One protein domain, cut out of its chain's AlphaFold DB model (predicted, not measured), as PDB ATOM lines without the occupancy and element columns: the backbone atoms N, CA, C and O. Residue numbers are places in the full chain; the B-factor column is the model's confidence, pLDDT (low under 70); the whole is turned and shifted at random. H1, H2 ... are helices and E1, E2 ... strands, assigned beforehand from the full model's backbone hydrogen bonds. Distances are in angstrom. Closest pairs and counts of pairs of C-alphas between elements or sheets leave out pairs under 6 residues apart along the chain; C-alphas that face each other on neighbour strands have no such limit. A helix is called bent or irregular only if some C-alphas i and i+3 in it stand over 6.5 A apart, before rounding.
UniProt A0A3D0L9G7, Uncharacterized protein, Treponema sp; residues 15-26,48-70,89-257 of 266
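AT A GLANCE: This is residues 15 to 26, 48 to 70 and 89 to 257 of the 266 residues of an uncharacterized protein of Treponema sp (UniProt A0A3D0L9G7). A closed barrel of six strands, E6, E7, E12, E8, E11 and E10, stands next to a twisted sheet of six strands, E1, E4, E3, E13, E14 and E5, whose E5 and E14 come near the barrel. The long strand E10 bends and pairs outside the ring with E9, while the short helix H3 lies outside the barrel and grazes the other sheet, and H2 packs on the barrel with its residues 227 to 229. The printed part has 204 residues with three named helices and fourteen named strands, in the order E1 E2 H1 E3 E4 E5 E6 E7 E8 E9 E10 E11 H2 E12 H3 E13 E14. The class is mostly strand; the barrel is mixed and the second sheet antiparallel throughout. The whole is compact, with a radius of gyration of the C-alphas of 16.8 A and spans of 48 by 39 by 33 A.

HOW THE PARTS SIT: Round the barrel run E6, residues 134 to 140, E7, residues 143 to 150, E12, residues 231 to 234, E8, residues 157 to 159, E11, residues 202 to 211, and E10, residues 184 to 199, which closes back to E6. E6 and E7 form an antiparallel hairpin, with N 138 and O 145 2.9 A apart, within hydrogen-bond range. E7 and E12 are parallel, with N 148 and O 231 at 2.8 A. E12 and E8 are antiparallel, with N 158 and O 232 at 2.9 A. E8 and E11 are parallel, with N 159 and O 210 at 2.8 A. E10 and E6 are antiparallel, with N 198 and O 139 at 2.8 A. E9, residues 170 to 178, makes with E10 and E11 a meander, each strand the antiparallel neighbour of the one before; N 189 and O 172 are 2.8 A apart, and N 204 and O 197 2.8 A. E10 bends by 87 degrees at residue 195. The second sheet runs E1, residues 59 to 65, E4, residues 111 to 114, E3, residues 102 to 106, E13, residues 241 to 246, E14, residues 251 to 256, and E5, residues 123 to 125. Among its antiparallel neighbour pairs, E3 and E13 have N 105 and O 243 within hydrogen-bond range at 2.8 A, and the hairpin E13 and E14 has N 244 and O 253 within hydrogen-bond range at 2.8 A. The closest C-alphas of E5 and E6, Lys 125 and Ile 136, are 6.6 A apart. H3, residues 235 to 238, is on the barrel and outside it, and only grazes the second sheet. H2, residues 221 to 229, is on the barrel; the closest C-alphas of H2 and E8, Gln 228 and Leu 159, are 7.8 A apart. H1, residues 94 to 97, is only just on the second sheet, with 5 pairs of C-alphas within 10 A, and only grazes it. E2, residues 89 to 91, pairs with no named strand, but residues 15 to 16 pair with its residues 90 to 91, parallel. In H2, 3 of 5 O i to N i+4 pairs are within hydrogen-bond range; H1 and H3 are too short for such a pair.

IN THESE COORDINATES: E10 is 34.6 A long from C-alpha 184 at (48.972, 30.851, -34.923) to C-alpha 199 at (22.666, 12.599, -21.752). E11 measures 23.0 A, E9 21.6 A, E7 20.6 A, E6 18.1 A, E14 17.3 A, E13 16.2 A and E1 15.1 A. H2 measures 13.4 A and is irregular: C-alphas 222 and 225 are 7.6 A apart. E1 begins at C-alpha 59, (37.709, 22.045, -2.718), and E14 ends at C-alpha 256, (22.371, 22.989, -14.738).

THE WHOLE: The two C-alphas farthest apart, those of Asn 54 and Asp 166, are 51.2 A from each other. Residues 27 to 47 and 71 to 88 are not printed, with C-alpha gaps of 8.7 A and 19.4 A. Of the links printed whole, none is long. The mean pLDDT of the printed part is 71.5, and 76 residues are under 70, among them 15 to 26, 48 to 70 and 89 to 100.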
ATOM      1  N   LEU A  15      43.683  24.115 -15.103       29.17
ATOM      2  CA  LEU A  15      43.309  22.774 -15.575       29.17
ATOM      3  C   LEU A  15      42.716  22.814 -16.987       29.17
ATOM      4  O   LEU A  15      41.646  23.374 -17.234       29.17
ATOM      5  N   ALA A  16      43.429  22.171 -17.908       28.47
ATOM      6  CA  ALA A  16      42.965  21.762 -19.228       28.47
ATOM      7  C   ALA A  16      43.013  20.226 -19.301       28.47
ATOM      8  O   ALA A  16      43.806  19.605 -18.595       28.47
ATOM      9  N   PHE A  17      42.192  19.589 -20.131       28.59
ATOM     10  CA  PHE A  17      42.113  18.126 -20.188       28.59
ATOM     11  C   PHE A  17      42.653  17.617 -21.522       28.59
ATOM     12  O   PHE A  17      42.429  18.234 -22.558       28.59
ATOM     13  N   ASP A  18      43.405  16.521 -21.469       27.28
ATOM     14  CA  ASP A  18      43.900  15.804 -22.642       27.28
ATOM     15  C   ASP A  18      43.418  14.355 -22.535       27.28
ATOM     16  O   ASP A  18      43.571  13.700 -21.494       27.28
ATOM     17  N   SER A  19      42.747  13.884 -23.582       26.94
ATOM     18  CA  SER A  19      42.157  12.555 -23.651       26.94
ATOM     19  C   SER A  19      43.206  11.558 -24.138       26.94
ATOM     20  O   SER A  19      43.339  11.291 -25.332       26.94
ATOM     21  N   GLY A  20      43.961  11.005 -23.201       23.67
ATOM     22  CA  GLY A  20      44.866   9.898 -23.467       23.67
ATOM     23  C   GLY A  20      46.014   9.911 -22.481       23.67
ATOM     24  O   GLY A  20      46.676  10.925 -22.302       23.67
ATOM     25  N   ALA A  21      46.216   8.785 -21.807       26.38
ATOM     26  CA  ALA A  21      47.240   8.575 -20.796       26.38
ATOM     27  C   ALA A  21      48.591   9.236 -21.139       26.38
ATOM     28  O   ALA A  21      49.352   8.687 -21.931       26.38
ATOM     29  N   SER A  22      48.880  10.400 -20.546       23.17
ATOM     30  CA  SER A  22      50.208  10.961 -20.236       23.17
ATOM     31  C   SER A  22      50.052  12.393 -19.724       23.17
ATOM     32  O   SER A  22      49.542  13.267 -20.414       23.17
ATOM     33  N   CYS A  23      50.545  12.654 -18.517       27.47
ATOM     34  CA  CYS A  23      50.798  14.008 -18.040       27.47
ATOM     35  C   CYS A  23      51.956  14.597 -18.867       27.47
ATOM     36  O   CYS A  23      53.099  14.174 -18.698       27.47
ATOM     37  N   MET A  24      51.688  15.551 -19.764       25.31
ATOM     38  CA  MET A  24      52.740  16.367 -20.379       25.31
ATOM     39  C   MET A  24      52.791  17.730 -19.695       25.31
ATOM     40  O   MET A  24      51.940  18.586 -19.912       25.31
ATOM     41  N   ILE A  25      53.822  17.930 -18.876       27.30
ATOM     42  CA  ILE A  25      54.163  19.232 -18.300       27.30
ATOM     43  C   ILE A  25      55.417  19.724 -19.016       27.30
ATOM     44  O   ILE A  25      56.490  19.135 -18.883       27.30
ATOM     45  N   TYR A  26      55.291  20.813 -19.774       23.75
ATOM     46  CA  TYR A  26      56.435  21.502 -20.362       23.75
ATOM     47  C   TYR A  26      56.923  22.582 -19.398       23.75
ATOM     48  O   TYR A  26      56.280  23.613 -19.226       23.75
ATOM     49  N   VAL A  48      58.534  14.301 -16.829       23.83
ATOM     50  CA  VAL A  48      58.583  14.688 -15.413       23.83
ATOM     51  C   VAL A  48      57.330  14.144 -14.737       23.83
ATOM     52  O   VAL A  48      56.218  14.567 -15.041       23.83
ATOM     53  N   SER A  49      57.516  13.196 -13.820       24.56
ATOM     54  CA  SER A  49      56.456  12.722 -12.929       24.56
ATOM     55  C   SER A  49      56.299  13.706 -11.773       24.56
ATOM     56  O   SER A  49      57.225  13.897 -10.983       24.56
ATOM     57  N   LEU A  50      55.130  14.336 -11.668       26.64
ATOM     58  CA  LEU A  50      54.727  15.087 -10.483       26.64
ATOM     59  C   LEU A  50      53.873  14.169  -9.607       26.64
ATOM     60  O   LEU A  50      52.743  13.832  -9.942       26.64
ATOM     61  N   THR A  51      54.437  13.747  -8.477       26.53
ATOM     62  CA  THR A  51      53.695  13.042  -7.427       26.53
ATOM     63  C   THR A  51      53.210  14.080  -6.420       26.53
ATOM     64  O   THR A  51      54.008  14.595  -5.641       26.53
ATOM     65  N   LEU A  52      51.914  14.408  -6.437       29.83
ATOM     66  CA  LEU A  52      51.300  15.193  -5.365       29.83
ATOM     67  C   LEU A  52      50.961  14.245  -4.211       29.83
ATOM     68  O   LEU A  52      50.081  13.393  -4.325       29.83
ATOM     69  N   THR A  53      51.689  14.359  -3.105       22.56
ATOM     70  CA  THR A  53      51.358  13.673  -1.852       22.56
ATOM     71  C   THR A  53      50.319  14.492  -1.078       22.56
ATOM     72  O   THR A  53      50.371  15.717  -1.078       22.56
ATOM     73  N   ASN A  54      49.374  13.817  -0.410       26.14
ATOM     74  CA  ASN A  54      48.276  14.417   0.370       26.14
ATOM     75  C   ASN A  54      47.229  15.215  -0.435       26.14
ATOM     76  O   ASN A  54      46.937  16.365  -0.110       26.14
ATOM     77  N   LEU A  55      46.557  14.575  -1.397       35.34
ATOM     78  CA  LEU A  55      45.197  14.988  -1.776       35.34
ATOM     79  C   LEU A  55      44.242  14.636  -0.622       35.34
ATOM     80  O   LEU A  55      43.487  13.671  -0.686       35.34
ATOM     81  N   SER A  56      44.333  15.358   0.495       35.09
ATOM     82  CA  SER A  56      43.274  15.331   1.500       35.09
ATOM     83  C   SER A  56      42.005  15.879   0.851       35.09
ATOM     84  O   SER A  56      42.082  16.912   0.187       35.09
ATOM     85  N   THR A  57      40.867  15.209   1.050       38.47
ATOM     86  CA  THR A  57      39.515  15.681   0.693       38.47
ATOM     87  C   THR A  57      39.417  17.210   0.733       38.47
ATOM     88  O   THR A  57      39.695  17.808   1.777       38.47
ATOM     89  N   GLY A  58      39.057  17.853  -0.379       39.28
ATOM     90  CA  GLY A  58      39.168  19.307  -0.489       39.28
ATOM     91  C   GLY A  58      38.465  19.907  -1.704       39.28
ATOM     92  O   GLY A  58      38.161  19.227  -2.684       39.28
ATOM     93  N   THR A  59      38.190  21.209  -1.610       36.09
ATOM     94  CA  THR A  59      37.709  22.045  -2.718       36.09
ATOM     95  C   THR A  59      38.887  22.825  -3.281       36.09
ATOM     96  O   THR A  59      39.591  23.498  -2.528       36.09
ATOM     97  N   TYR A  60      39.086  22.754  -4.593       42.19
ATOM     98  CA  TYR A  60      40.153  23.450  -5.301       42.19
ATOM     99  C   TYR A  60      39.543  24.497  -6.238       42.19
ATOM    100  O   TYR A  60      38.664  24.188  -7.049       42.19
ATOM    101  N   ASN A  61      40.005  25.744  -6.125       33.38
ATOM    102  CA  ASN A  61      39.611  26.819  -7.032       33.38
ATOM    103  C   ASN A  61      40.359  26.670  -8.359       33.38
ATOM    104  O   ASN A  61      41.589  26.649  -8.384       33.38
ATOM    105  N   LEU A  62      39.612  26.602  -9.460       37.69
ATOM    106  CA  LEU A  62      40.159  26.615 -10.811       37.69
ATOM    107  C   LEU A  62      40.368  28.074 -11.212       37.69
ATOM    108  O   LEU A  62      39.435  28.785 -11.585       37.69
ATOM    109  N   SER A  63      41.604  28.548 -11.150       29.53
ATOM    110  CA  SER A  63      41.959  29.870 -11.686       29.53
ATOM    111  C   SER A  63      41.811  29.967 -13.196       29.53
ATOM    112  O   SER A  63      41.683  31.073 -13.728       29.53
ATOM    113  N   SER A  64      41.776  28.826 -13.882       29.83
ATOM    114  CA  SER A  64      41.278  28.725 -15.240       29.83
ATOM    115  C   SER A  64      40.597  27.390 -15.491       29.83
ATOM    116  O   SER A  64      41.137  26.316 -15.233       29.83
ATOM    117  N   ALA A  65      39.393  27.479 -16.038       27.61
ATOM    118  CA  ALA A  65      38.991  26.571 -17.094       27.61
ATOM    119  C   ALA A  65      39.525  27.213 -18.379       27.61
ATOM    120  O   ALA A  65      39.271  28.399 -18.591       27.61
ATOM    121  N   VAL A  66      40.337  26.479 -19.140       29.38
ATOM    122  CA  VAL A  66      40.945  26.839 -20.437       29.38
ATOM    123  C   VAL A  66      40.504  28.197 -21.010       29.38
ATOM    124  O   VAL A  66      39.373  28.376 -21.467       29.38
ATOM    125  N   PHE A  67      41.427  29.161 -21.001       28.41
ATOM    126  CA  PHE A  67      41.221  30.493 -21.562       28.41
ATOM    127  C   PHE A  67      41.148  30.438 -23.093       28.41
ATOM    128  O   PHE A  67      42.115  30.079 -23.760       28.41
ATOM    129  N   SER A  68      40.018  30.864 -23.663       22.94
ATOM    130  CA  SER A  68      39.946  31.244 -25.076       22.94
ATOM    131  C   SER A  68      40.643  32.588 -25.290       22.94
ATOM    132  O   SER A  68      40.452  33.499 -24.483       22.94
ATOM    133  N   ALA A  69      41.297  32.782 -26.432       22.30
ATOM    134  CA  ALA A  69      41.432  34.119 -27.001       22.30
ATOM    135  C   ALA A  69      40.433  34.262 -28.159       22.30
ATOM    136  O   ALA A  69      40.735  33.912 -29.300       22.30
ATOM    137  N   GLN A  70      39.232  34.778 -27.866       24.61
ATOM    138  CA  GLN A  70      38.449  35.469 -28.891       24.61
ATOM    139  C   GLN A  70      39.140  36.799 -29.212       24.61
ATOM    140  O   GLN A  70      39.625  37.506 -28.333       24.61
ATOM    141  N   ASP A  89      51.511  25.721 -16.643       39.25
ATOM    142  CA  ASP A  89      50.381  25.311 -17.475       39.25
ATOM    143  C   ASP A  89      50.533  23.816 -17.806       39.25
ATOM    144  O   ASP A  89      51.595  23.375 -18.255       39.25
ATOM    145  N   GLY A  90      49.492  23.014 -17.565       41.84
ATOM    146  CA  GLY A  90      49.531  21.568 -17.797       41.84
ATOM    147  C   GLY A  90      48.149  20.930 -17.904       41.84
ATOM    148  O   GLY A  90      47.145  21.509 -17.486       41.84
ATOM    149  N   THR A  91      48.103  19.729 -18.481       49.53
ATOM    150  CA  THR A  91      46.891  18.912 -18.572       49.53
ATOM    151  C   THR A  91      46.913  17.790 -17.539       49.53
ATOM    152  O   THR A  91      47.940  17.143 -17.323       49.53
ATOM    153  N   VAL A  92      45.773  17.546 -16.887       53.38
ATOM    154  CA  VAL A  92      45.614  16.438 -15.934       53.38
ATOM    155  C   VAL A  92      44.522  15.507 -16.446       53.38
ATOM    156  O   VAL A  92      43.354  15.883 -16.528       53.38
ATOM    157  N   GLY A  93      44.910  14.284 -16.802       57.59
ATOM    158  CA  GLY A  93      43.963  13.243 -17.194       57.59
ATOM    159  C   GLY A  93      43.167  12.712 -15.999       57.59
ATOM    160  O   GLY A  93      43.639  12.746 -14.861       57.59
ATOM    161  N   LEU A  94      41.983  12.143 -16.260       64.31
ATOM    162  CA  LEU A  94      41.132  11.523 -15.226       64.31
ATOM    163  C   LEU A  94      41.854  10.424 -14.432       64.31
ATOM    164  O   LEU A  94      41.507  10.150 -13.285       64.31
ATOM    165  N   ASP A  95      42.895   9.841 -15.019       59.88
ATOM    166  CA  ASP A  95      43.749   8.838 -14.393       59.88
ATOM    167  C   ASP A  95      44.407   9.308 -13.096       59.88
ATOM    168  O   ASP A  95      44.629   8.509 -12.186       59.88
ATOM    169  N   PHE A  96      44.652  10.611 -12.986       60.16
ATOM    170  CA  PHE A  96      45.167  11.232 -11.775       60.16
ATOM    171  C   PHE A  96      44.211  11.071 -10.581       60.16
ATOM    172  O   PHE A  96      44.646  10.969  -9.437       60.16
ATOM    173  N   PHE A  97      42.905  10.973 -10.845       66.56
ATOM    174  CA  PHE A  97      41.854  10.870  -9.832       66.56
ATOM    175  C   PHE A  97      41.397   9.427  -9.578       66.56
ATOM    176  O   PHE A  97      40.430   9.218  -8.850       66.56
ATOM    177  N   ARG A  98      42.097   8.414 -10.117       59.28
ATOM    178  CA  ARG A  98      41.742   6.985  -9.961       59.28
ATOM    179  C   ARG A  98      41.621   6.515  -8.505       59.28
ATOM    180  O   ARG A  98      40.972   5.504  -8.266       59.28
ATOM    181  N   GLY A  99      42.257   7.208  -7.557       61.16
ATOM    182  CA  GLY A  99      42.182   6.904  -6.123       61.16
ATOM    183  C   GLY A  99      41.024   7.576  -5.375       61.16
ATOM    184  O   GLY A  99      40.829   7.286  -4.199       61.16
ATOM    185  N   CYS A 100      40.280   8.470  -6.029       67.62
ATOM    186  CA  CYS A 100      39.156   9.190  -5.431       67.62
ATOM    187  C   CYS A 100      37.851   8.413  -5.659       67.62
ATOM    188  O   CYS A 100      37.715   7.679  -6.639       67.62
ATOM    189  N   LYS A 101      36.863   8.603  -4.784       77.31
ATOM    190  CA  LYS A 101      35.493   8.104  -4.972       77.31
ATOM    191  C   LYS A 101      34.781   8.899  -6.056       77.31
ATOM    192  O   LYS A 101      34.176   8.315  -6.954       77.31
ATOM    193  N   THR A 102      34.864  10.228  -5.978       79.38
ATOM    194  CA  THR A 102      34.197  11.122  -6.931       79.38
ATOM    195  C   THR A 102      35.076  12.306  -7.326       79.38
ATOM    196  O   THR A 102      35.943  12.756  -6.577       79.38
ATOM    197  N   LEU A 103      34.829  12.833  -8.522       80.56
ATOM    198  CA  LEU A 103      35.381  14.085  -9.017       80.56
ATOM    199  C   LEU A 103      34.235  14.943  -9.539       80.56
ATOM    200  O   LEU A 103      33.567  14.563 -10.496       80.56
ATOM    201  N   THR A 104      34.019  16.103  -8.930       80.50
ATOM    202  CA  THR A 104      33.021  17.083  -9.375       80.50
ATOM    203  C   THR A 104      33.715  18.294  -9.969       80.50
ATOM    204  O   THR A 104      34.647  18.825  -9.372       80.50
ATOM    205  N   ILE A 105      33.242  18.746 -11.125       79.81
ATOM    206  CA  ILE A 105      33.694  19.971 -11.776       79.81
ATOM    207  C   ILE A 105      32.479  20.894 -11.882       79.81
ATOM    208  O   ILE A 105      31.530  20.614 -12.613       79.81
ATOM    209  N   ASP A 106      32.494  21.977 -11.106       73.06
ATOM    210  CA  ASP A 106      31.502  23.050 -11.162       73.06
ATOM    211  C   ASP A 106      32.060  24.167 -12.027       73.06
ATOM    212  O   ASP A 106      32.877  24.987 -11.604       73.06
ATOM    213  N   PHE A 107      31.634  24.165 -13.274       72.31
ATOM    214  CA  PHE A 107      32.196  25.038 -14.269       72.31
ATOM    215  C   PHE A 107      31.796  26.514 -14.132       72.31
ATOM    216  O   PHE A 107      32.697  27.358 -14.165       72.31
ATOM    217  N   PRO A 108      30.515  26.865 -13.894       71.50
ATOM    218  CA  PRO A 108      30.111  28.241 -13.605       71.50
ATOM    219  C   PRO A 108      30.861  28.855 -12.426       71.50
ATOM    220  O   PRO A 108      31.225  30.031 -12.466       71.50
ATOM    221  N   ARG A 109      31.118  28.059 -11.382       65.19
ATOM    222  CA  ARG A 109      31.858  28.517 -10.199       65.19
ATOM    223  C   ARG A 109      33.365  28.337 -10.314       65.19
ATOM    224  O   ARG A 109      34.083  28.810  -9.441       65.19
ATOM    225  N   ARG A 110      33.841  27.689 -11.381       64.50
ATOM    226  CA  ARG A 110      35.252  27.358 -11.606       64.50
ATOM    227  C   ARG A 110      35.849  26.612 -10.413       64.50
ATOM    228  O   ARG A 110      36.865  27.015  -9.856       64.50
ATOM    229  N   MET A 111      35.206  25.526 -10.001       63.06
ATOM    230  CA  MET A 111      35.669  24.702  -8.886       63.06
ATOM    231  C   MET A 111      35.824  23.248  -9.300       63.06
ATOM    232  O   MET A 111      35.045  22.719 -10.093       63.06
ATOM    233  N   MET A 112      36.799  22.591  -8.686       69.50
ATOM    234  CA  MET A 112      36.941  21.145  -8.687       69.50
ATOM    235  C   MET A 112      36.842  20.640  -7.252       69.50
ATOM    236  O   MET A 112      37.486  21.176  -6.351       69.50
ATOM    237  N   ILE A 113      36.027  19.616  -7.032       70.69
ATOM    238  CA  ILE A 113      35.773  19.058  -5.705       70.69
ATOM    239  C   ILE A 113      36.019  17.556  -5.773       70.69
ATOM    240  O   ILE A 113      35.356  16.841  -6.529       70.69
ATOM    241  N   VAL A 114      36.983  17.090  -4.985       75.81
ATOM    242  CA  VAL A 114      37.318  15.671  -4.854       75.81
ATOM    243  C   VAL A 114      36.484  15.070  -3.728       75.81
ATOM    244  O   VAL A 114      36.345  15.687  -2.672       75.81
ATOM    245  N   ASP A 115      35.932  13.881  -3.959       75.31
ATOM    246  CA  ASP A 115      35.086  13.146  -3.011       75.31
ATOM    247  C   ASP A 115      33.866  13.947  -2.532       75.31
ATOM    248  O   ASP A 115      33.412  13.843  -1.390       75.31
ATOM    249  N   ALA A 116      33.311  14.756  -3.435       75.00
ATOM    250  CA  ALA A 116      32.062  15.458  -3.203       75.00
ATOM    251  C   ALA A 116      30.888  14.470  -3.052       75.00
ATOM    252  O   ALA A 116      30.863  13.430  -3.727       75.00
ATOM    253  N   PRO A 117      29.862  14.820  -2.255       76.69
ATOM    254  CA  PRO A 117      28.594  14.103  -2.259       76.69
ATOM    255  C   PRO A 117      27.982  14.024  -3.670       76.69
ATOM    256  O   PRO A 117      28.216  14.919  -4.492       76.69
ATOM    257  N   PRO A 118      27.172  12.993  -3.968       84.62
ATOM    258  CA  PRO A 118      26.520  12.863  -5.264       84.62
ATOM    259  C   PRO A 118      25.696  14.094  -5.654       84.62
ATOM    260  O   PRO A 118      24.955  14.639  -4.833       84.62
ATOM    261  N   ILE A 119      25.782  14.505  -6.922       83.44
ATOM    262  CA  ILE A 119      24.848  15.494  -7.479       83.44
ATOM    263  C   ILE A 119      23.444  14.876  -7.511       83.44
ATOM    264  O   ILE A 119      23.267  13.731  -7.921       83.44
ATOM    265  N   CYS A 120      22.442  15.645  -7.092       76.88
ATOM    266  CA  CYS A 120      21.048  15.215  -6.972       76.88
ATOM    267  C   CYS A 120      20.301  15.244  -8.315       76.88
ATOM    268  O   CYS A 120      19.279  15.913  -8.434       76.88
ATOM    269  N   GLU A 121      20.831  14.559  -9.323       81.75
ATOM    270  CA  GLU A 121      20.232  14.428 -10.653       81.75
ATOM    271  C   GLU A 121      20.301  12.977 -11.128       81.75
ATOM    272  O   GLU A 121      20.968  12.132 -10.517       81.75
ATOM    273  N   GLU A 122      19.602  12.692 -12.224       84.62
ATOM    274  CA  GLU A 122      19.710  11.407 -12.900       84.62
ATOM    275  C   GLU A 122      21.174  11.097 -13.232       84.62
ATOM    276  O   GLU A 122      21.935  11.941 -13.715       84.62
ATOM    277  N   ALA A 123      21.562   9.860 -12.946       91.06
ATOM    278  CA  ALA A 123      22.882   9.355 -13.245       91.06
ATOM    279  C   ALA A 123      22.826   8.465 -14.484       91.06
ATOM    280  O   ALA A 123      21.978   7.578 -14.576       91.06
ATOM    281  N   VAL A 124      23.783   8.647 -15.387       95.12
ATOM    282  CA  VAL A 124      24.030   7.695 -16.471       95.12
ATOM    283  C   VAL A 124      25.177   6.774 -16.083       95.12
ATOM    284  O   VAL A 124      26.143   7.187 -15.439       95.12
ATOM    285  N   LYS A 125      25.075   5.500 -16.456       96.00
ATOM    286  CA  LYS A 125      26.135   4.529 -16.194       96.00
ATOM    287  C   LYS A 125      27.341   4.835 -17.076       96.00
ATOM    288  O   LYS A 125      27.189   4.959 -18.285       96.00
ATOM    289  N   MET A 126      28.522   4.931 -16.476       93.06
ATOM    290  CA  MET A 126      29.775   5.019 -17.217       93.06
ATOM    291  C   MET A 126      30.262   3.627 -17.602       93.06
ATOM    292  O   MET A 126      30.178   2.684 -16.812       93.06
ATOM    293  N   GLU A 127      30.840   3.517 -18.791       88.31
ATOM    294  CA  GLU A 127      31.531   2.320 -19.259       88.31
ATOM    295  C   GLU A 127      33.016   2.615 -19.450       88.31
ATOM    296  O   GLU A 127      33.401   3.745 -19.743       88.31
ATOM    297  N   LYS A 128      33.861   1.603 -19.244       80.06
ATOM    298  CA  LYS A 128      35.301   1.706 -19.484       80.06
ATOM    299  C   LYS A 128      35.678   0.931 -20.731       80.06
ATOM    300  O   LYS A 128      35.252  -0.213 -20.880       80.06
ATOM    301  N   ASP A 129      36.518   1.518 -21.575       68.44
ATOM    302  CA  ASP A 129      37.221   0.741 -22.594       68.44
ATOM    303  C   ASP A 129      38.410  -0.034 -21.993       68.44
ATOM    304  O   ASP A 129      38.705   0.019 -20.793       68.44
ATOM    305  N   PHE A 130      39.128  -0.756 -22.854       61.97
ATOM    306  CA  PHE A 130      40.327  -1.508 -22.482       61.97
ATOM    307  C   PHE A 130      41.491  -0.620 -22.005       61.97
ATOM    308  O   PHE A 130      42.406  -1.119 -21.351       61.97
ATOM    309  N   LEU A 131      41.460   0.682 -22.306       60.59
ATOM    310  CA  LEU A 131      42.433   1.683 -21.866       60.59
ATOM    311  C   LEU A 131      41.969   2.436 -20.609       60.59
ATOM    312  O   LEU A 131      42.673   3.320 -20.129       60.59
ATOM    313  N   SER A 132      40.839   2.032 -20.019       67.00
ATOM    314  CA  SER A 132      40.216   2.658 -18.847       67.00
ATOM    315  C   SER A 132      39.707   4.086 -19.066       67.00
ATOM    316  O   SER A 132      39.512   4.812 -18.089       67.00
ATOM    317  N   HIS A 133      39.437   4.485 -20.309       71.12
ATOM    318  CA  HIS A 133      38.720   5.726 -20.582       71.12
ATOM    319  C   HIS A 133      37.243   5.581 -20.219       71.12
ATOM    320  O   HIS A 133      36.645   4.535 -20.459       71.12
ATOM    321  N   TYR A 134      36.650   6.636 -19.657       81.62
ATOM    322  CA  TYR A 134      35.239   6.652 -19.277       81.62
ATOM    323  C   TYR A 134      34.365   7.153 -20.427       81.62
ATOM    324  O   TYR A 134      34.479   8.302 -20.854       81.62
ATOM    325  N   PHE A 135      33.448   6.299 -20.863       87.88
ATOM    326  CA  PHE A 135      32.401   6.592 -21.828       87.88
ATOM    327  C   PHE A 135      31.072   6.760 -21.106       87.88
ATOM    328  O   PHE A 135      30.795   6.072 -20.121       87.88
ATOM    329  N   ILE A 136      30.234   7.645 -21.627       94.12
ATOM    330  CA  ILE A 136      28.845   7.802 -21.208       94.12
ATOM    331  C   ILE A 136      27.908   7.485 -22.377       94.12
ATOM    332  O   ILE A 136      28.234   7.810 -23.526       94.12
ATOM    333  N   PRO A 137      26.749   6.857 -22.117       95.88
ATOM    334  CA  PRO A 137      25.722   6.676 -23.127       95.88
ATOM    335  C   PRO A 137      25.108   8.028 -23.486       95.88
ATOM    336  O   PRO A 137      24.830   8.853 -22.611       95.88
ATOM    337  N   VAL A 138      24.883   8.234 -24.779       96.56
ATOM    338  CA  VAL A 138      24.247   9.437 -25.320       96.56
ATOM    339  C   VAL A 138      23.271   9.068 -26.430       96.56
ATOM    340  O   VAL A 138      23.414   8.024 -27.066       96.56
ATOM    341  N   ALA A 139      22.311   9.944 -26.718       96.69
ATOM    342  CA  ALA A 139      21.544   9.875 -27.960       96.69
ATOM    343  C   ALA A 139      21.811  11.121 -28.805       96.69
ATOM    344  O   ALA A 139      21.611  12.242 -28.354       96.69
ATOM    345  N   ILE A 140      22.276  10.938 -30.040       96.31
ATOM    346  CA  ILE A 140      22.582  12.028 -30.972       96.31
ATOM    347  C   ILE A 140      21.563  11.955 -32.108       96.31
ATOM    348  O   ILE A 140      21.515  10.966 -32.843       96.31
ATOM    349  N   ASN A 141      20.722  12.981 -32.257       94.88
ATOM    350  CA  ASN A 141      19.579  12.976 -33.178       94.88
ATOM    351  C   ASN A 141      18.711  11.706 -33.025       94.88
ATOM    352  O   ASN A 141      18.331  11.078 -34.015       94.88
ATOM    353  N   GLY A 142      18.467  11.287 -31.777       93.50
ATOM    354  CA  GLY A 142      17.702  10.082 -31.436       93.50
ATOM    355  C   GLY A 142      18.407   8.742 -31.699       93.50
ATOM    356  O   GLY A 142      17.805   7.693 -31.479       93.50
ATOM    357  N   LYS A 143      19.664   8.732 -32.169       94.50
ATOM    358  CA  LYS A 143      20.460   7.504 -32.330       94.50
ATOM    359  C   LYS A 143      21.344   7.291 -31.105       94.50
ATOM    360  O   LYS A 143      22.160   8.155 -30.789       94.50
ATOM    361  N   ASN A 144      21.211   6.133 -30.463       95.12
ATOM    362  CA  ASN A 144      22.054   5.753 -29.330       95.12
ATOM    363  C   ASN A 144      23.512   5.581 -29.774       95.12
ATOM    364  O   ASN A 144      23.791   4.888 -30.754       95.12
ATOM    365  N   ASP A 145      24.424   6.192 -29.032       94.44
ATOM    366  CA  ASP A 145      25.870   6.083 -29.207       94.44
ATOM    367  C   ASP A 145      26.550   6.271 -27.833       94.44
ATOM    368  O   ASP A 145      25.897   6.327 -26.788       94.44
ATOM    369  N   THR A 146      27.873   6.374 -27.826       92.88
ATOM    370  CA  THR A 146      28.659   6.733 -26.647       92.88
ATOM    371  C   THR A 146      29.482   7.984 -26.915       92.88
ATOM    372  O   THR A 146      29.794   8.324 -28.064       92.88
ATOM    373  N   ALA A 147      29.818   8.689 -25.841       92.38
ATOM    374  CA  ALA A 147      30.702   9.836 -25.887       92.38
ATOM    375  C   ALA A 147      31.653   9.851 -24.695       92.38
ATOM    376  O   ALA A 147      31.368   9.289 -23.637       92.38
ATOM    377  N   VAL A 148      32.768  10.544 -24.866       89.12
ATOM    378  CA  VAL A 148      33.713  10.863 -23.803       89.12
ATOM    379  C   VAL A 148      33.563  12.333 -23.477       89.12
ATOM    380  O   VAL A 148      33.467  13.182 -24.364       89.12
ATOM    381  N   ILE A 149      33.533  12.636 -22.187       86.69
ATOM    382  CA  ILE A 149      33.594  14.016 -21.735       86.69
ATOM    383  C   ILE A 149      35.051  14.479 -21.821       86.69
ATOM    384  O   ILE A 149      35.901  13.998 -21.073       86.69
ATOM    385  N   ASP A 150      35.315  15.415 -22.727       79.12
ATOM    386  CA  ASP A 150      36.609  16.066 -22.913       79.12
ATOM    387  C   ASP A 150      36.513  17.515 -22.438       79.12
ATOM    388  O   ASP A 150      36.294  18.464 -23.189       79.12
ATOM    389  N   THR A 151      36.681  17.704 -21.142       72.31
ATOM    390  CA  THR A 151      36.597  19.014 -20.503       72.31
ATOM    391  C   THR A 151      37.713  19.989 -20.936       72.31
ATOM    392  O   THR A 151      37.703  21.141 -20.505       72.31
ATOM    393  N   GLY A 152      38.667  19.571 -21.782       67.56
ATOM    394  CA  GLY A 152      39.746  20.394 -22.337       67.56
ATOM    395  C   GLY A 152      39.464  20.899 -23.751       67.56
ATOM    396  O   GLY A 152      40.038  21.906 -24.170       67.56
ATOM    397  N   ALA A 153      38.536  20.265 -24.467       67.69
ATOM    398  CA  ALA A 153      38.113  20.704 -25.788       67.69
ATOM    399  C   ALA A 153      37.192  21.933 -25.721       67.69
ATOM    400  O   ALA A 153      36.081  21.864 -25.204       67.69
ATOM    401  N   GLU A 154      37.596  23.052 -26.338       71.25
ATOM    402  CA  GLU A 154      36.773  24.273 -26.452       71.25
ATOM    403  C   GLU A 154      35.451  24.024 -27.205       71.25
ATOM    404  O   GLU A 154      34.416  24.631 -26.918       71.25
ATOM    405  N   SER A 155      35.471  23.133 -28.197       74.94
ATOM    406  CA  SER A 155      34.298  22.812 -29.007       74.94
ATOM    407  C   SER A 155      33.166  22.240 -28.158       74.94
ATOM    408  O   SER A 155      33.405  21.494 -27.220       74.94
ATOM    409  N   LYS A 156      31.910  22.505 -28.537       86.06
ATOM    410  CA  LYS A 156      30.758  21.856 -27.890       86.06
ATOM    411  C   LYS A 156      30.810  20.337 -28.031       86.06
ATOM    412  O   LYS A 156      30.530  19.612 -27.084       86.06
ATOM    413  N   MET A 157      31.147  19.874 -29.230       91.75
ATOM    414  CA  MET A 157      31.190  18.461 -29.556       91.75
ATOM    415  C   MET A 157      32.143  18.214 -30.725       91.75
ATOM    416  O   MET A 157      32.232  19.050 -31.633       91.75
ATOM    417  N   VAL A 158      32.800  17.059 -30.718       90.19
ATOM    418  CA  VAL A 158      33.525  16.485 -31.856       90.19
ATOM    419  C   VAL A 158      32.878  15.144 -32.196       90.19
ATOM    420  O   VAL A 158      32.671  14.315 -31.313       90.19
ATOM    421  N   LEU A 159      32.527  14.940 -33.461       92.62
ATOM    422  CA  LEU A 159      31.933  13.704 -33.959       92.62
ATOM    423  C   LEU A 159      33.021  12.723 -34.385       92.62
ATOM    424  O   LEU A 159      33.968  13.088 -35.096       92.62
ATOM    425  N   ARG A 160      32.831  11.454 -34.019       89.69
ATOM    426  CA  ARG A 160      33.656  10.363 -34.541       89.69
ATOM    427  C   ARG A 160      33.547  10.276 -36.062       89.69
ATOM    428  O   ARG A 160      32.511  10.581 -36.648       89.69
ATOM    429  N   LEU A 161      34.614   9.809 -36.696       86.88
ATOM    430  CA  LEU A 161      34.797   9.733 -38.144       86.88
ATOM    431  C   LEU A 161      33.656   9.001 -38.863       86.88
ATOM    432  O   LEU A 161      33.248   9.388 -39.955       86.88
ATOM    433  N   GLU A 162      33.151   7.933 -38.253       86.44
ATOM    434  CA  GLU A 162      32.109   7.084 -38.834       86.44
ATOM    435  C   GLU A 162      30.684   7.577 -38.551       86.44
ATOM    436  O   GLU A 162      29.716   6.890 -38.891       86.44
ATOM    437  N   TRP A 163      30.527   8.747 -37.927       89.12
ATOM    438  CA  TRP A 163      29.210   9.317 -37.685       89.12
ATOM    439  C   TRP A 163      28.483   9.594 -39.007       89.12
ATOM    440  O   TRP A 163      28.948  10.355 -39.858       89.12
ATOM    441  N   LYS A 164      27.309   8.974 -39.175       84.25
ATOM    442  CA  LYS A 164      26.458   9.131 -40.361       84.25
ATOM    443  C   LYS A 164      25.224   9.963 -40.029       84.25
ATOM    444  O   LYS A 164      24.352   9.533 -39.263       84.25
ATOM    445  N   SER A 165      25.137  11.118 -40.675       83.75
ATOM    446  CA  SER A 165      24.009  12.040 -40.603       83.75
ATOM    447  C   SER A 165      23.566  12.435 -42.006       83.75
ATOM    448  O   SER A 165      24.404  12.567 -42.896       83.75
ATOM    449  N   ASP A 166      22.266  12.669 -42.173       84.25
ATOM    450  CA  ASP A 166      21.709  13.289 -43.381       84.25
ATOM    451  C   ASP A 166      21.896  14.818 -43.369       84.25
ATOM    452  O   ASP A 166      21.641  15.497 -44.363       84.25
ATOM    453  N   ALA A 167      22.348  15.378 -42.238       86.62
ATOM    454  CA  ALA A 167      22.654  16.795 -42.124       86.62
ATOM    455  C   ALA A 167      23.823  17.180 -43.049       86.62
ATOM    456  O   ALA A 167      24.828  16.464 -43.108       86.62
ATOM    457  N   PRO A 168      23.746  18.337 -43.731       87.81
ATOM    458  CA  PRO A 168      24.826  18.792 -44.592       87.81
ATOM    459  C   PRO A 168      26.099  19.057 -43.781       87.81
ATOM    460  O   PRO A 168      26.060  19.644 -42.694       87.81
ATOM    461  N   VAL A 169      27.241  18.664 -44.345       90.75
ATOM    462  CA  VAL A 169      28.555  19.069 -43.840       90.75
ATOM    463  C   VAL A 169      28.786  20.524 -44.227       90.75
ATOM    464  O   VAL A 169      28.737  20.885 -45.401       90.75
ATOM    465  N   MET A 170      29.029  21.357 -43.226       92.62
ATOM    466  CA  MET A 170      29.408  22.755 -43.384       92.62
ATOM    467  C   MET A 170      30.927  22.893 -43.278       92.62
ATOM    468  O   MET A 170      31.579  22.115 -42.578       92.62
ATOM    469  N   GLN A 171      31.480  23.897 -43.957       92.25
ATOM    470  CA  GLN A 171      32.916  24.143 -44.017       92.25
ATOM    471  C   GLN A 171      33.222  25.637 -43.907       92.25
ATOM    472  O   GLN A 171      32.474  26.485 -44.394       92.25
ATOM    473  N   ARG A 172      34.340  25.949 -43.256       87.88
ATOM    474  CA  ARG A 172      34.943  27.277 -43.193       87.88
ATOM    475  C   ARG A 172      36.440  27.095 -43.314       87.88
ATOM    476  O   ARG A 172      37.067  26.464 -42.465       87.88
ATOM    477  N   ASP A 173      36.986  27.712 -44.341       89.12
ATOM    478  CA  ASP A 173      38.400  27.635 -44.656       89.12
ATOM    479  C   ASP A 173      39.150  28.887 -44.214       89.12
ATOM    480  O   ASP A 173      38.560  29.919 -43.885       89.12
ATOM    481  N   ASP A 174      40.476  28.762 -44.221       79.94
ATOM    482  CA  ASP A 174      41.422  29.871 -44.177       79.94
ATOM    483  C   ASP A 174      41.236  30.840 -42.999       79.94
ATOM    484  O   ASP A 174      41.284  32.063 -43.153       79.94
ATOM    485  N   PHE A 175      41.096  30.298 -41.787       79.19
ATOM    486  CA  PHE A 175      41.199  31.088 -40.558       79.19
ATOM    487  C   PHE A 175      42.417  30.677 -39.731       79.19
ATOM    488  O   PHE A 175      42.975  29.595 -39.891       79.19
ATOM    489  N   TYR A 176      42.840  31.568 -38.839       74.00
ATOM    490  CA  TYR A 176      43.864  31.266 -37.847       74.00
ATOM    491  C   TYR A 176      43.197  31.021 -36.502       74.00
ATOM    492  O   TYR A 176      42.385  31.840 -36.063       74.00
ATOM    493  N   PHE A 177      43.564  29.926 -35.846       66.50
ATOM    494  CA  PHE A 177      43.367  29.766 -34.409       66.50
ATOM    495  C   PHE A 177      44.729  29.742 -33.726       66.50
ATOM    496  O   PHE A 177      45.749  29.492 -34.367       66.50
ATOM    497  N   TYR A 178      44.752  30.056 -32.440       61.91
ATOM    498  CA  TYR A 178      45.984  30.104 -31.671       61.91
ATOM    499  C   TYR A 178      46.029  28.893 -30.753       61.91
ATOM    500  O   TYR A 178      45.065  28.620 -30.038       61.91
ATOM    501  N   LEU A 179      47.147  28.170 -30.789       58.59
ATOM    502  CA  LEU A 179      47.443  27.146 -29.796       58.59
ATOM    503  C   LEU A 179      47.630  27.792 -28.419       58.59
ATOM    504  O   LEU A 179      47.822  29.004 -28.303       58.59
ATOM    505  N   TRP A 180      47.643  26.962 -27.380       52.91
ATOM    506  CA  TRP A 180      47.877  27.385 -25.996       52.91
ATOM    507  C   TRP A 180      49.176  28.193 -25.824       52.91
ATOM    508  O   TRP A 180      49.229  29.115 -25.023       52.91
ATOM    509  N   ASN A 181      50.203  27.914 -26.634       56.62
ATOM    510  CA  ASN A 181      51.476  28.639 -26.639       56.62
ATOM    511  C   ASN A 181      51.463  29.908 -27.522       56.62
ATOM    512  O   ASN A 181      52.520  30.389 -27.931       56.62
ATOM    513  N   HIS A 182      50.278  30.410 -27.882       55.66
ATOM    514  CA  HIS A 182      50.057  31.540 -28.790       55.66
ATOM    515  C   HIS A 182      50.608  31.362 -30.215       55.66
ATOM    516  O   HIS A 182      50.709  32.337 -30.963       55.66
ATOM    517  N   THR A 183      50.922  30.136 -30.641       62.44
ATOM    518  CA  THR A 183      51.315  29.876 -32.032       62.44
ATOM    519  C   THR A 183      50.082  29.944 -32.935       62.44
ATOM    520  O   THR A 183      49.143  29.173 -32.719       62.44
ATOM    521  N   PRO A 184      50.053  30.831 -33.949       69.75
ATOM    522  CA  PRO A 184      48.972  30.851 -34.923       69.75
ATOM    523  C   PRO A 184      49.071  29.624 -35.829       69.75
ATOM    524  O   PRO A 184      50.101  29.375 -36.455       69.75
ATOM    525  N   VAL A 185      47.974  28.891 -35.951       69.81
ATOM    526  CA  VAL A 185      47.845  27.745 -36.845       69.81
ATOM    527  C   VAL A 185      46.775  28.066 -37.872       69.81
ATOM    528  O   VAL A 185      45.630  28.377 -37.533       69.81
ATOM    529  N   LYS A 186      47.167  28.012 -39.148       81.06
ATOM    530  CA  LYS A 186      46.223  28.107 -40.258       81.06
ATOM    531  C   LYS A 186      45.349  26.854 -40.255       81.06
ATOM    532  O   LYS A 186      45.868  25.743 -40.188       81.06
ATOM    533  N   SER A 187      44.040  27.042 -40.325       80.25
ATOM    534  CA  SER A 187      43.066  25.985 -40.100       80.25
ATOM    535  C   SER A 187      41.845  26.115 -40.999       80.25
ATOM    536  O   SER A 187      41.549  27.165 -41.573       80.25
ATOM    537  N   SER A 188      41.150  24.994 -41.087       84.25
ATOM    538  CA  SER A 188      39.857  24.774 -41.700       84.25
ATOM    539  C   SER A 188      38.988  23.995 -40.717       84.25
ATOM    540  O   SER A 188      39.414  23.036 -40.057       84.25
ATOM    541  N   GLU A 189      37.736  24.414 -40.611       87.31
ATOM    542  CA  GLU A 189      36.745  23.743 -39.794       87.31
ATOM    543  C   GLU A 189      35.678  23.125 -40.681       87.31
ATOM    544  O   GLU A 189      35.101  23.786 -41.539       87.31
ATOM    545  N   THR A 190      35.422  21.844 -40.453       91.00
ATOM    546  CA  THR A 190      34.276  21.126 -40.996       91.00
ATOM    547  C   THR A 190      33.400  20.712 -39.829       91.00
ATOM    548  O   THR A 190      33.894  20.312 -38.770       91.00
ATOM    549  N   TRP A 191      32.092  20.881 -39.976       93.06
ATOM    550  CA  TRP A 191      31.151  20.598 -38.902       93.06
ATOM    551  C   TRP A 191      29.794  20.181 -39.443       93.06
ATOM    552  O   TRP A 191      29.428  20.484 -40.577       93.06
ATOM    553  N   GLN A 192      29.023  19.517 -38.596       93.62
ATOM    554  CA  GLN A 192      27.623  19.216 -38.842       93.62
ATOM    555  C   GLN A 192      26.767  19.877 -37.765       93.62
ATOM    556  O   GLN A 192      27.217  20.146 -36.646       93.62
ATOM    557  N   LYS A 193      25.515  20.167 -38.120       94.44
ATOM    558  CA  LYS A 193      24.504  20.538 -37.136       94.44
ATOM    559  C   LYS A 193      23.943  19.258 -36.522       94.44
ATOM    560  O   LYS A 193      23.489  18.375 -37.244       94.44
ATOM    561  N   ILE A 194      23.966  19.190 -35.199       95.81
ATOM    562  CA  ILE A 194      23.261  18.185 -34.413       95.81
ATOM    563  C   ILE A 194      22.039  18.871 -33.802       95.81
ATOM    564  O   ILE A 194      22.164  19.879 -33.103       95.81
ATOM    565  N   ASP A 195      20.851  18.367 -34.118       94.94
ATOM    566  CA  ASP A 195      19.591  18.957 -33.672       94.94
ATOM    567  C   ASP A 195      19.309  18.622 -32.209       94.94
ATOM    568  O   ASP A 195      18.836  19.496 -31.482       94.94
ATOM    569  N   SER A 196      19.665  17.409 -31.776       96.06
ATOM    570  CA  SER A 196      19.570  16.964 -30.383       96.06
ATOM    571  C   SER A 196      20.772  16.118 -29.953       96.06
ATOM    572  O   SER A 196      21.259  15.272 -30.702       96.06
ATOM    573  N   LEU A 197      21.236  16.352 -28.730       96.75
ATOM    574  CA  LEU A 197      22.132  15.477 -27.979       96.75
ATOM    575  C   LEU A 197      21.510  15.260 -26.603       96.75
ATOM    576  O   LEU A 197      21.226  16.234 -25.909       96.75
ATOM    577  N   GLU A 198      21.337  14.013 -26.203       95.94
ATOM    578  CA  GLU A 198      20.757  13.635 -24.917       95.94
ATOM    579  C   GLU A 198      21.793  12.896 -24.069       95.94
ATOM    580  O   GLU A 198      22.503  12.019 -24.566       95.94
ATOM    581  N   ILE A 199      21.867  13.259 -22.788       94.19
ATOM    582  CA  ILE A 199      22.666  12.599 -21.752       94.19
ATOM    583  C   ILE A 199      21.720  12.317 -20.582       94.19
ATOM    584  O   ILE A 199      21.424  13.212 -19.788       94.19
ATOM    585  N   GLY A 200      21.202  11.089 -20.496       88.38
ATOM    586  CA  GLY A 200      20.067  10.798 -19.610       88.38
ATOM    587  C   GLY A 200      18.863  11.675 -19.973       88.38
ATOM    588  O   GLY A 200      18.573  11.867 -21.152       88.38
ATOM    589  N   SER A 201      18.205  12.268 -18.978       86.44
ATOM    590  CA  SER A 201      17.123  13.251 -19.164       86.44
ATOM    591  C   SER A 201      17.555  14.617 -19.712       86.44
ATOM    592  O   SER A 201      16.691  15.414 -20.091       86.44
ATOM    593  N   LEU A 202      18.854  14.936 -19.753       90.69
ATOM    594  CA  LEU A 202      19.315  16.247 -20.204       90.69
ATOM    595  C   LEU A 202      19.440  16.300 -21.729       90.69
ATOM    596  O   LEU A 202      20.242  15.572 -22.309       90.69
ATOM    597  N   ALA A 203      18.711  17.221 -22.361       92.75
ATOM    598  CA  ALA A 203      18.743  17.439 -23.803       92.75
ATOM    599  C   ALA A 203      19.382  18.786 -24.171       92.75
ATOM    600  O   ALA A 203      19.002  19.852 -23.682       92.75
ATOM    601  N   PHE A 204      20.315  18.739 -25.113       94.69
ATOM    602  CA  PHE A 204      20.952  19.884 -25.740       94.69
ATOM    603  C   PHE A 204      20.489  19.981 -27.187       94.69
ATOM    604  O   PHE A 204      20.403  18.969 -27.879       94.69
ATOM    605  N   THR A 205      20.235  21.193 -27.674       95.56
ATOM    606  CA  THR A 205      19.752  21.400 -29.046       95.56
ATOM    607  C   THR A 205      20.672  22.304 -29.850       95.56
ATOM    608  O   THR A 205      21.416  23.117 -29.297       95.56
ATOM    609  N   ASN A 206      20.602  22.177 -31.177       93.31
ATOM    610  CA  ASN A 206      21.311  23.040 -32.129       93.31
ATOM    611  C   ASN A 206      22.829  23.119 -31.868       93.31
ATOM    612  O   ASN A 206      23.423  24.199 -31.775       93.31
ATOM    613  N   ILE A 207      23.471  21.960 -31.744       95.25
ATOM    614  CA  ILE A 207      24.907  21.860 -31.503       95.25
ATOM    615  C   ILE A 207      25.662  21.956 -32.830       95.25
ATOM    616  O   ILE A 207      25.394  21.227 -33.784       95.25
ATOM    617  N   LYS A 208      26.659  22.844 -32.870       93.75
ATOM    618  CA  LYS A 208      27.728  22.816 -33.870       93.75
ATOM    619  C   LYS A 208      28.738  21.750 -33.446       93.75
ATOM    620  O   LYS A 208      29.506  21.999 -32.516       93.75
ATOM    621  N   ALA A 209      28.719  20.593 -34.099       93.94
ATOM    622  CA  ALA A 209      29.622  19.490 -33.796       93.94
ATOM    623  C   ALA A 209      30.712  19.394 -34.870       93.94
ATOM    624  O   ALA A 209      30.408  19.256 -36.056       93.94
ATOM    625  N   LEU A 210      31.973  19.532 -34.461       91.56
ATOM    626  CA  LEU A 210      33.114  19.467 -35.371       91.56
ATOM    627  C   LEU A 210      33.295  18.040 -35.890       91.56
ATOM    628  O   LEU A 210      33.096  17.079 -35.157       91.56
ATOM    629  N   ASP A 211      33.709  17.902 -37.143       89.19
ATOM    630  CA  ASP A 211      34.211  16.631 -37.661       89.19
ATOM    631  C   ASP A 211      35.603  16.369 -37.065       89.19
ATOM    632  O   ASP A 211      36.448  17.265 -37.056       89.19
ATOM    633  N   SER A 212      35.874  15.153 -36.588       85.12
ATOM    634  CA  SER A 212      37.193  14.773 -36.050       85.12
ATOM    635  C   SER A 212      38.343  14.857 -37.067       85.12
ATOM    636  O   SER A 212      39.511  14.843 -36.676       85.12
ATOM    637  N   ARG A 213      38.054  14.977 -38.370       81.38
ATOM    638  CA  ARG A 213      39.050  15.272 -39.421       81.38
ATOM    639  C   ARG A 213      39.334  16.758 -39.596       81.38
ATOM    640  O   ARG A 213      40.253  17.110 -40.334       81.38
ATOM    641  N   SER A 214      38.534  17.629 -38.989       81.81
ATOM    642  CA  SER A 214      38.756  19.066 -39.065       81.81
ATOM    643  C   SER A 214      40.151  19.402 -38.545       81.81
ATOM    644  O   SER A 214      40.551  18.954 -37.476       81.81
ATOM    645  N   THR A 215      40.876  20.269 -39.255       76.62
ATOM    646  CA  THR A 215      42.189  20.742 -38.785       76.62
ATOM    647  C   THR A 215      42.085  21.659 -37.560       76.62
ATOM    648  O   THR A 215      43.103  21.978 -36.948       76.62
ATOM    649  N   ARG A 216      40.863  22.069 -37.181       74.25
ATOM    650  CA  ARG A 216      40.556  22.723 -35.901       74.25
ATOM    651  C   ARG A 216      40.655  21.748 -34.723       74.25
ATOM    652  O   ARG A 216      40.890  22.178 -33.598       74.25
ATOM    653  N   VAL A 217      40.505  20.447 -34.972       70.38
ATOM    654  CA  VAL A 217      40.744  19.389 -33.986       70.38
ATOM    655  C   VAL A 217      42.245  19.102 -33.972       70.38
ATOM    656  O   VAL A 217      42.760  18.244 -34.692       70.38
ATOM    657  N   HIS A 218      42.977  19.898 -33.193       68.12
ATOM    658  CA  HIS A 218      44.420  19.752 -33.055       68.12
ATOM    659  C   HIS A 218      44.747  18.690 -32.008       68.12
ATOM    660  O   HIS A 218      44.656  18.940 -30.811       68.12
ATOM    661  N   ILE A 219      45.117  17.505 -32.485       64.69
ATOM    662  CA  ILE A 219      45.383  16.327 -31.660       64.69
ATOM    663  C   ILE A 219      46.769  15.762 -31.975       64.69
ATOM    664  O   ILE A 219      47.114  15.649 -33.162       64.69
ATOM    665  N   PRO A 220      47.562  15.401 -30.949       60.62
ATOM    666  CA  PRO A 220      48.792  14.647 -31.137       60.62
ATOM    667  C   PRO A 220      48.528  13.333 -31.876       60.62
ATOM    668  O   PRO A 220      47.502  12.680 -31.671       60.62
ATOM    669  N   ASP A 221      49.478  12.902 -32.706       59.81
ATOM    670  CA  ASP A 221      49.328  11.667 -33.486       59.81
ATOM    671  C   ASP A 221      49.148  10.423 -32.602       59.81
ATOM    672  O   ASP A 221      48.446   9.493 -32.997       59.81
ATOM    673  N   SER A 222      49.698  10.430 -31.383       56.72
ATOM    674  CA  SER A 222      49.570   9.342 -30.404       56.72
ATOM    675  C   SER A 222      48.129   9.074 -29.958       56.72
ATOM    676  O   SER A 222      47.803   7.936 -29.631       56.72
ATOM    677  N   VAL A 223      47.264  10.091 -29.967       62.03
ATOM    678  CA  VAL A 223      45.854   9.991 -29.540       62.03
ATOM    679  C   VAL A 223      44.874  10.200 -30.697       62.03
ATOM    680  O   VAL A 223      43.661  10.090 -30.519       62.03
ATOM    681  N   ARG A 224      45.383  10.439 -31.915       66.81
ATOM    682  CA  ARG A 224      44.579  10.747 -33.106       66.81
ATOM    683  C   ARG A 224      43.512   9.696 -33.389       66.81
ATOM    684  O   ARG A 224      42.354  10.044 -33.599       66.81
ATOM    685  N   ASN A 225      43.895   8.422 -33.361       68.31
ATOM    686  CA  ASN A 225      42.973   7.319 -33.632       68.31
ATOM    687  C   ASN A 225      41.842   7.265 -32.603       68.31
ATOM    688  O   ASN A 225      40.692   7.055 -32.967       68.31
ATOM    689  N   TYR A 226      42.153   7.496 -31.329       71.19
ATOM    690  CA  TYR A 226      41.157   7.479 -30.264       71.19
ATOM    691  C   TYR A 226      40.105   8.580 -30.454       71.19
ATOM    692  O   TYR A 226      38.905   8.300 -30.461       71.19
ATOM    693  N   VAL A 227      40.558   9.815 -30.699       69.00
ATOM    694  CA  VAL A 227      39.675  10.966 -30.946       69.00
ATOM    695  C   VAL A 227      38.852  10.786 -32.223       69.00
ATOM    696  O   VAL A 227      37.684  11.152 -32.267       69.00
ATOM    697  N   GLN A 228      39.423  10.186 -33.269       78.94
ATOM    698  CA  GLN A 228      38.691   9.923 -34.509       78.94
ATOM    699  C   GLN A 228      37.628   8.831 -34.369       78.94
ATOM    700  O   GLN A 228      36.668   8.825 -35.134       78.94
ATOM    701  N   LEU A 229      37.762   7.916 -33.413       81.81
ATOM    702  CA  LEU A 229      36.819   6.811 -33.224       81.81
ATOM    703  C   LEU A 229      35.741   7.102 -32.174       81.81
ATOM    704  O   LEU A 229      34.787   6.334 -32.060       81.81
ATOM    705  N   THR A 230      35.840   8.228 -31.467       82.69
ATOM    706  CA  THR A 230      34.998   8.530 -30.306       82.69
ATOM    707  C   THR A 230      34.309   9.881 -30.449       82.69
ATOM    708  O   THR A 230      34.905  10.843 -30.925       82.69
ATOM    709  N   ASN A 231      33.044   9.975 -30.033       91.06
ATOM    710  CA  ASN A 231      32.403  11.280 -29.898       91.06
ATOM    711  C   ASN A 231      32.945  11.972 -28.646       91.06
ATOM    712  O   ASN A 231      32.955  11.374 -27.572       91.06
ATOM    713  N   LEU A 232      33.350  13.231 -28.760       88.44
ATOM    714  CA  LEU A 232      33.807  14.024 -27.623       88.44
ATOM    715  C   LEU A 232      32.777  15.098 -27.304       88.44
ATOM    716  O   LEU A 232      32.309  15.795 -28.206       88.44
ATOM    717  N   ILE A 233      32.445  15.260 -26.030       88.50
ATOM    718  CA  ILE A 233      31.631  16.367 -25.531       88.50
ATOM    719  C   ILE A 233      32.555  17.305 -24.784       88.50
ATOM    720  O   ILE A 233      33.140  16.931 -23.768       88.50
ATOM    721  N   GLY A 234      32.689  18.514 -25.317       81.38
ATOM    722  CA  GLY A 234      33.679  19.456 -24.841       81.38
ATOM    723  C   GLY A 234      33.153  20.481 -23.849       81.38
ATOM    724  O   GLY A 234      31.946  20.656 -23.638       81.38
ATOM    725  N   TRP A 235      34.098  21.233 -23.294       77.12
ATOM    726  CA  TRP A 235      33.877  22.384 -22.425       77.12
ATOM    727  C   TRP A 235      32.812  23.347 -22.957       77.12
ATOM    728  O   TRP A 235      31.940  23.794 -22.210       77.12
ATOM    729  N   GLY A 236      32.827  23.633 -24.262       77.00
ATOM    730  CA  GLY A 236      31.908  24.595 -24.870       77.00
ATOM    731  C   GLY A 236      30.425  24.258 -24.686       77.00
ATOM    732  O   GLY A 236      29.587  25.160 -24.784       77.00
ATOM    733  N   LEU A 237      30.091  22.983 -24.444       85.06
ATOM    734  CA  LEU A 237      28.734  22.537 -24.125       85.06
ATOM    735  C   LEU A 237      28.466  22.537 -22.614       85.06
ATOM    736  O   LEU A 237      27.360  22.854 -22.187       85.06
ATOM    737  N   LEU A 238      29.479  22.196 -21.818       83.06
ATOM    738  CA  LEU A 238      29.365  21.939 -20.381       83.06
ATOM    739  C   LEU A 238      29.563  23.183 -19.506       83.06
ATOM    740  O   LEU A 238      29.364  23.113 -18.299       83.06
ATOM    741  N   LYS A 239      29.924  24.326 -20.095       77.38
ATOM    742  CA  LYS A 239      30.283  25.554 -19.368       77.38
ATOM    743  C   LYS A 239      29.274  26.128 -18.393       77.38
ATOM    744  O   LYS A 239      29.666  26.804 -17.446       77.38
ATOM    745  N   ASP A 240      28.010  25.803 -18.601       81.12
ATOM    746  CA  ASP A 240      26.910  26.263 -17.763       81.12
ATOM    747  C   ASP A 240      26.476  25.185 -16.741       81.12
ATOM    748  O   ASP A 240      25.498  25.355 -16.015       81.12
ATOM    749  N   TYR A 241      27.216  24.071 -16.654       84.56
ATOM    750  CA  TYR A 241      26.834  22.876 -15.907       84.56
ATOM    751  C   TYR A 241      27.833  22.515 -14.810       84.56
ATOM    752  O   TYR A 241      29.019  22.818 -14.863       84.56
ATOM    753  N   MET A 242      27.344  21.798 -13.809       83.31
ATOM    754  CA  MET A 242      28.171  21.022 -12.899       83.31
ATOM    755  C   MET A 242      28.145  19.567 -13.357       83.31
ATOM    756  O   MET A 242      27.065  19.014 -13.577       83.31
ATOM    757  N   ILE A 243      29.315  18.948 -13.483       89.38
ATOM    758  CA  ILE A 243      29.450  17.528 -13.818       89.38
ATOM    759  C   ILE A 243      30.118  16.772 -12.678       89.38
ATOM    760  O   ILE A 243      30.924  17.335 -11.939       89.38
ATOM    761  N   GLN A 244      29.810  15.488 -12.547       89.44
ATOM    762  CA  GLN A 244      30.449  14.616 -11.576       89.44
ATOM    763  C   GLN A 244      30.717  13.240 -12.171       89.44
ATOM    764  O   GLN A 244      29.813  12.587 -12.690       89.44
ATOM    765  N   TYR A 245      31.957  12.793 -12.007       90.12
ATOM    766  CA  TYR A 245      32.369  11.410 -12.171       90.12
ATOM    767  C   TYR A 245      32.315  10.731 -10.808       90.12
ATOM    768  O   TYR A 245      32.943  11.184  -9.854       90.12
ATOM    769  N   ASP A 246      31.564   9.648 -10.711       91.06
ATOM    770  CA  ASP A 246      31.493   8.777  -9.547       91.06
ATOM    771  C   ASP A 246      32.170   7.463  -9.924       91.06
ATOM    772  O   ASP A 246      31.597   6.597 -10.590       91.06
ATOM    773  N   PHE A 247      33.453   7.378  -9.580       83.44
ATOM    774  CA  PHE A 247      34.317   6.262  -9.939       83.44
ATOM    775  C   PHE A 247      33.974   5.009  -9.131       83.44
ATOM    776  O   PHE A 247      34.090   3.903  -9.658       83.44
ATOM    777  N   GLU A 248      33.513   5.186  -7.886       86.31
ATOM    778  CA  GLU A 248      33.115   4.104  -6.977       86.31
ATOM    779  C   GLU A 248      31.911   3.326  -7.526       86.31
ATOM    780  O   GLU A 248      31.924   2.095  -7.531       86.31
ATOM    781  N   HIS A 249      30.912   4.027  -8.069       90.81
ATOM    782  CA  HIS A 249      29.686   3.406  -8.588       90.81
ATOM    783  C   HIS A 249      29.623   3.341 -10.120       90.81
ATOM    784  O   HIS A 249      28.655   2.821 -10.671       90.81
ATOM    785  N   SER A 250      30.649   3.839 -10.821       91.62
ATOM    786  CA  SER A 250      30.678   3.968 -12.287       91.62
ATOM    787  C   SER A 250      29.490   4.769 -12.833       91.62
ATOM    788  O   SER A 250      28.782   4.322 -13.735       91.62
ATOM    789  N   LEU A 251      29.259   5.959 -12.273       94.50
ATOM    790  CA  LEU A 251      28.153   6.844 -12.637       94.50
ATOM    791  C   LEU A 251      28.652   8.226 -13.076       94.50
ATOM    792  O   LEU A 251      29.591   8.772 -12.506       94.50
ATOM    793  N   PHE A 252      27.992   8.809 -14.071       94.19
ATOM    794  CA  PHE A 252      28.178  10.195 -14.478       94.19
ATOM    795  C   PHE A 252      26.905  10.980 -14.197       94.19
ATOM    796  O   PHE A 252      25.801  10.506 -14.476       94.19
ATOM    797  N   ARG A 253      27.054  12.179 -13.640       93.88
ATOM    798  CA  ARG A 253      25.939  13.077 -13.322       93.88
ATOM    799  C   ARG A 253      26.212  14.460 -13.880       93.88
ATOM    800  O   ARG A 253      27.352  14.923 -13.867       93.88
ATOM    801  N   ILE A 254      25.158  15.129 -14.326       92.44
ATOM    802  CA  ILE A 254      25.218  16.486 -14.861       92.44
ATOM    803  C   ILE A 254      24.007  17.288 -14.384       92.44
ATOM    804  O   ILE A 254      22.891  16.779 -14.366       92.44
ATOM    805  N   ARG A 255      24.227  18.545 -13.987       86.69
ATOM    806  CA  ARG A 255      23.176  19.461 -13.525       86.69
ATOM    807  C   ARG A 255      23.405  20.869 -14.052       86.69
ATOM    808  O   ARG A 255      24.540  21.336 -14.080       86.69
ATOM    809  N   ASN A 256      22.328  21.565 -14.404       81.56
ATOM    810  CA  ASN A 256      22.371  22.989 -14.738       81.56
ATOM    811  C   ASN A 256      22.526  23.858 -13.468       81.56
ATOM    812  O   ASN A 256      21.878  23.606 -12.447       81.56
ATOM    813  N   THR A 257      23.358  24.896 -13.511       64.62
ATOM    814  CA  THR A 257      23.561  25.823 -12.381       64.62
ATOM    815  C   THR A 257      22.780  27.122 -12.652       64.62
ATOM    816  O   THR A 257      22.898  27.656 -13.751       64.62
TER     817      THR A 257